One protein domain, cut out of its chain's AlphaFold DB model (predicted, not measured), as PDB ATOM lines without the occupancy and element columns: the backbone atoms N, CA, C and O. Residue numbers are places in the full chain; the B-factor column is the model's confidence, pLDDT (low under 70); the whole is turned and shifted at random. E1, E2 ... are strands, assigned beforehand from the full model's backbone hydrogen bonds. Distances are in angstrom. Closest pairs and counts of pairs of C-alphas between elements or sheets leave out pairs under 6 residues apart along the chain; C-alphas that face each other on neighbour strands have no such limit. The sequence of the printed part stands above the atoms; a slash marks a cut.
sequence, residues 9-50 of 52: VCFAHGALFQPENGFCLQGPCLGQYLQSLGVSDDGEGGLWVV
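Overview. This is residues 9 to 50 of the 52 residues of the protein "Nitrite reductase/ring-hydroxylating ferredoxin subunit" of Pseudomonas oleovorans (UniProt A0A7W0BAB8). A model with little regular structure, it has a small hairpin of E2 and E3 at one end and a loop-rich lobe around the short strand E1 at the other, joined by a stretched-out link. The 42 printed residues hold three named strands, E1, E2, E3 in chain order, and no named helix; the sheet E2 - E3 is antiparallel. The class is all strand, with 11 residues in named elements. The whole is only just loose, close to extended, with a radius of gyration of the C-alphas of 13.5 A and spans of 40 by 17 by 14 A.

Arrangement. E2, residues 38 to 41, and E3, residues 47 to 50, form a hairpin, antiparallel at 143 degrees. C-alphas 39 and 49 face each other at 4.6 A; N 40 and O 48 are within hydrogen-bond range at 2.9 A. E1, residues 24 to 26, is apart from both and pairs with no named strand; residues 16 to 17 pair with it, antiparallel.

Along the chain. E2 is 10.4 A long, E3 9.4 A and E1 5.7 A. E1 begins at C-alpha 24 (199.375, 137.241, 155.262); E3 ends at C-alpha 50 (220.828, 140.260, 145.502).

Size, cuts and confidence. The two farthest C-alphas, of Pro 28 and Glu 44, are 40.3 A apart. The link E1 to E2 is long. The printed part has no cut, and no printed residue is under 70 in pLDDT.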
ATOM      1  N   VAL A   9     198.580 142.824 147.473       98.06
ATOM      2  CA  VAL A   9     197.379 142.045 147.131       98.06
ATOM      3  C   VAL A   9     197.776 140.941 146.166       98.06
ATOM      4  O   VAL A   9     198.325 141.237 145.103       98.06
ATOM      5  N   CYS A  10     197.470 139.688 146.504       97.75
ATOM      6  CA  CYS A  10     197.580 138.595 145.544       97.75
ATOM      7  C   CYS A  10     196.413 138.663 144.555       97.75
ATOM      8  O   CYS A  10     195.254 138.511 144.936       97.75
ATOM      9  N   PHE A  11     196.723 138.851 143.274       96.50
ATOM     10  CA  PHE A  11     195.709 138.960 142.226       96.50
ATOM     11  C   PHE A  11     194.919 137.659 142.008       96.50
ATOM     12  O   PHE A  11     193.760 137.706 141.614       96.50
ATOM     13  N   ALA A  12     195.514 136.498 142.295       96.56
ATOM     14  CA  ALA A  12     194.884 135.208 142.018       96.56
ATOM     15  C   ALA A  12     193.719 134.877 142.969       96.56
ATOM     16  O   ALA A  12     192.734 134.279 142.550       96.56
ATOM     17  N   HIS A  13     193.827 135.243 144.250       97.31
ATOM     18  CA  HIS A  13     192.856 134.840 145.283       97.31
ATOM     19  C   HIS A  13     192.643 135.894 146.381       97.31
ATOM     20  O   HIS A  13     192.135 135.585 147.457       97.31
ATOM     21  N   GLY A  14     193.037 137.146 146.128       96.81
ATOM     22  CA  GLY A  14     192.685 138.298 146.963       96.81
ATOM     23  C   GLY A  14     193.344 138.337 148.341       96.81
ATOM     24  O   GLY A  14     192.868 139.058 149.212       96.81
ATOM     25  N   ALA A  15     194.412 137.567 148.564       98.44
ATOM     26  CA  ALA A  15     195.111 137.583 149.845       98.44
ATOM     27  C   ALA A  15     195.777 138.944 150.108       98.44
ATOM     28  O   ALA A  15     196.298 139.561 149.174       98.44
ATOM     29  N   LEU A  16     195.765 139.386 151.370       98.44
ATOM     30  CA  LEU A  16     196.349 140.656 151.813       98.44
ATOM     31  C   LEU A  16     197.589 140.400 152.662       98.44
ATOM     32  O   LEU A  16     197.503 139.747 153.705       98.44
ATOM     33  N   PHE A  17     198.717 140.959 152.237       98.75
ATOM     34  CA  PHE A  17     199.992 140.843 152.934       98.75
ATOM     35  C   PHE A  17     200.474 142.207 153.427       98.75
ATOM     36  O   PHE A  17     200.328 143.216 152.727       98.75
ATOM     37  N   GLN A  18     201.065 142.227 154.619       98.12
ATOM     38  CA  GLN A  18     201.757 143.393 155.163       98.12
ATOM     39  C   GLN A  18     203.013 143.696 154.329       98.12
ATOM     40  O   GLN A  18     203.825 142.788 154.135       98.12
ATOM     41  N   PRO A  19     203.208 144.928 153.830       96.94
ATOM     42  CA  PRO A  19     204.421 145.297 153.102       96.94
ATOM     43  C   PRO A  19     205.697 145.181 153.944       96.94
ATOM     44  O   PRO A  19     206.762 144.924 153.394       96.94
ATOM     45  N   GLU A  20     205.597 145.350 155.265       95.94
ATOM     46  CA  GLU A  20     206.753 145.444 156.165       95.94
ATOM     47  C   GLU A  20     207.503 144.116 156.317       95.94
ATOM     48  O   GLU A  20     208.719 144.103 156.481       95.94
ATOM     49  N   ASN A  21     206.781 142.995 156.305       96.50
ATOM     50  CA  ASN A  21     207.340 141.669 156.588       96.50
ATOM     51  C   ASN A  21     206.759 140.554 155.706       96.50
ATOM     52  O   ASN A  21     207.147 139.398 155.843       96.50
ATOM     53  N   GLY A  22     205.805 140.872 154.828       97.94
ATOM     54  CA  GLY A  22     205.145 139.899 153.969       97.94
ATOM     55  C   GLY A  22     204.134 138.996 154.672       97.94
ATOM     56  O   GLY A  22     203.742 138.005 154.069       97.94
ATOM     57  N   PHE A  23     203.703 139.279 155.905       98.56
ATOM     58  CA  PHE A  23     202.743 138.441 156.633       98.56
ATOM     59  C   PHE A  23     201.337 138.517 156.034       98.56
ATOM     60  O   PHE A  23     200.792 139.604 155.830       98.56
ATOM     61  N   CYS A  24     200.727 137.360 155.790       98.56
ATOM     62  CA  CYS A  24     199.375 137.241 155.262       98.56
ATOM     63  C   CYS A  24     198.326 137.404 156.367       98.56
ATOM     64  O   CYS A  24     198.188 136.540 157.236       98.56
ATOM     65  N   LEU A  25     197.537 138.477 156.288       98.19
ATOM     66  CA  LEU A  25     196.450 138.793 157.221       98.19
ATOM     67  C   LEU A  25     195.084 138.268 156.758       98.19
ATOM     68  O   LEU A  25     194.149 138.197 157.554       98.19
ATOM     69  N   GLN A  26     194.943 137.935 155.472       98.12
ATOM     70  CA  GLN A  26     193.678 137.496 154.887       98.12
ATOM     71  C   GLN A  26     193.901 136.624 153.651       98.12
ATOM     72  O   GLN A  26     194.783 136.905 152.846       98.12
ATOM     73  N   GLY A  27     193.028 135.633 153.451       97.12
ATOM     74  CA  GLY A  27     192.961 134.803 152.246       97.12
ATOM     75  C   GLY A  27     193.430 133.363 152.478       97.12
ATOM     76  O   GLY A  27     193.719 132.984 153.611       97.12
ATOM     77  N   PRO A  28     193.519 132.543 151.414       98.25
ATOM     78  CA  PRO A  28     193.868 131.122 151.531       98.25
ATOM     79  C   PRO A  28     195.239 130.838 152.166       98.25
ATOM     80  O   PRO A  28     195.455 129.750 152.686       98.25
ATOM     81  N   CYS A  29     196.151 131.812 152.147       97.12
ATOM     82  CA  CYS A  29     197.507 131.712 152.697       97.12
ATOM     83  C   CYS A  29     197.628 132.311 154.114       97.12
ATOM     84  O   CYS A  29     198.721 132.716 154.504       97.12
ATOM     85  N   LEU A  30     196.521 132.487 154.846       98.31
ATOM     86  CA  LEU A  30     196.498 133.152 156.156       98.31
ATOM     87  C   LEU A  30     197.575 132.595 157.100       98.31
ATOM     88  O   LEU A  30     197.683 131.383 157.281       98.31
ATOM     89  N   GLY A  31     198.356 133.484 157.714       98.38
ATOM     90  CA  GLY A  31     199.432 133.100 158.629       98.38
ATOM     91  C   GLY A  31     200.770 132.763 157.958       98.38
ATOM     92  O   GLY A  31     201.766 132.595 158.661       98.38
ATOM     93  N   GLN A  32     200.822 132.674 156.626       98.44
ATOM     94  CA  GLN A  32     202.069 132.502 155.872       98.44
ATOM     95  C   GLN A  32     202.744 133.849 155.576       98.44
ATOM     96  O   GLN A  32     202.168 134.913 155.803       98.44
ATOM     97  N   TYR A  33     203.965 133.788 155.041       98.38
ATOM     98  CA  TYR A  33     204.775 134.952 154.691       98.38
ATOM     99  C   TYR A  33     205.184 134.910 153.217       98.38
ATOM    100  O   TYR A  33     205.425 133.834 152.666       98.38
ATOM    101  N   LEU A  34     205.288 136.081 152.586       97.44
ATOM    102  CA  LEU A  34     206.015 136.235 151.327       97.44
ATOM    103  C   LEU A  34     207.517 136.043 151.568       97.44
ATOM    104  O   LEU A  34     208.034 136.377 152.632       97.44
ATOM    105  N   GLN A  35     208.224 135.546 150.556       94.94
ATOM    106  CA  GLN A  35     209.680 135.500 150.592       94.94
ATOM    107  C   GLN A  35     210.242 136.912 150.398       94.94
ATOM    108  O   GLN A  35     209.952 137.571 149.397       94.94
ATOM    109  N   SER A  36     211.058 137.369 151.346       93.75
ATOM    110  CA  SER A  36     211.798 138.623 151.220       93.75
ATOM    111  C   SER A  36     212.901 138.498 150.172       93.75
ATOM    112  O   SER A  36     213.595 137.482 150.120       93.75
ATOM    113  N   LEU A  37     213.104 139.553 149.387       93.00
ATOM    114  CA  LEU A  37     214.262 139.684 148.509       93.00
ATOM    115  C   LEU A  37     215.321 140.533 149.209       93.00
ATOM    116  O   LEU A  37     215.014 141.627 149.685       93.00
ATOM    117  N   GLY A  38     216.554 140.031 149.264       94.62
ATOM    118  CA  GLY A  38     217.694 140.839 149.677       94.62
ATOM    119  C   GLY A  38     217.931 141.961 148.667       94.62
ATOM    120  O   GLY A  38     217.803 141.756 147.458       94.62
ATOM    121  N   VAL A  39     218.286 143.148 149.157       95.81
ATOM    122  CA  VAL A  39     218.586 144.308 148.311       95.81
ATOM    123  C   VAL A  39     219.878 144.960 148.787       95.81
ATOM    124  O   VAL A  39     220.094 145.090 149.992       95.81
ATOM    125  N   SER A  40     220.720 145.374 147.841       96.50
ATOM    126  CA  SER A  40     221.884 146.224 148.092       96.50
ATOM    127  C   SER A  40     221.670 147.602 147.476       96.50
ATOM    128  O   SER A  40     221.265 147.706 146.319       96.50
ATOM    129  N   ASP A  41     221.982 148.642 148.242       96.81
ATOM    130  CA  ASP A  41     222.130 150.016 147.755       96.81
ATOM    131  C   ASP A  41     223.549 150.189 147.187       96.81
ATOM    132  O   ASP A  41     224.508 149.686 147.781       96.81
ATOM    133  N   ASP A  42     223.684 150.824 146.022       95.62
ATOM    134  CA  ASP A  42     224.986 151.085 145.388       95.62
ATOM    135  C   ASP A  42     225.619 152.436 145.763       95.62
ATOM    136  O   ASP A  42     226.769 152.695 145.411       95.62
ATOM    137  N   GLY A  43     224.908 153.284 146.507       97.19
ATOM    138  CA  GLY A  43     225.330 154.627 146.904       97.19
ATOM    139  C   GLY A  43     225.101 155.707 145.841       97.19
ATOM    140  O   GLY A  43     225.302 156.887 146.129       97.19
ATOM    141  N   GLU A  44     224.649 155.338 144.641       97.19
ATOM    142  CA  GLU A  44     224.356 156.236 143.514       97.19
ATOM    143  C   GLU A  44     222.845 156.342 143.236       97.19
ATOM    144  O   GLU A  44     222.410 156.941 142.250       97.19
ATOM    145  N   GLY A  45     222.029 155.806 144.151       95.94
ATOM    146  CA  GLY A  45     220.569 155.791 144.071       95.94
ATOM    147  C   GLY A  45     220.000 154.553 143.376       95.94
ATOM    148  O   GLY A  45     218.790 154.490 143.147       95.94
ATOM    149  N   GLY A  46     220.843 153.574 143.044       97.00
ATOM    150  CA  GLY A  46     220.421 152.271 142.558       97.00
ATOM    151  C   GLY A  46     220.152 151.291 143.700       97.00
ATOM    152  O   GLY A  46     220.868 151.231 144.699       97.00
ATOM    153  N   LEU A  47     219.105 150.484 143.525       97.00
ATOM    154  CA  LEU A  47     218.786 149.346 144.383       97.00
ATOM    155  C   LEU A  47     218.866 148.064 143.555       97.00
ATOM    156  O   LEU A  47     218.141 147.904 142.570       97.00
ATOM    157  N   TRP A  48     219.722 147.138 143.974       96.00
ATOM    158  CA  TRP A  48     219.978 145.880 143.281       96.00
ATOM    159  C   TRP A  48     219.423 144.713 144.078       96.00
ATOM    160  O   TRP A  48     219.745 144.552 145.254       96.00
ATOM    161  N   VAL A  49     218.614 143.868 143.435       96.06
ATOM    162  CA  VAL A  49     218.209 142.594 144.036       96.06
ATOM    163  C   VAL A  49     219.435 141.696 144.100       96.06
ATOM    164  O   VAL A  49     220.045 141.404 143.070       96.06
ATOM    165  N   VAL A  50     219.775 141.251 145.304       94.69
ATOM    166  CA  VAL A  50     220.828 140.260 145.502       94.69
ATOM    167  C   VAL A  50     220.191 138.880 145.599       94.69
ATOM    168  O   VAL A  50     219.159 138.693 146.243       94.69
TER     169      VAL A  50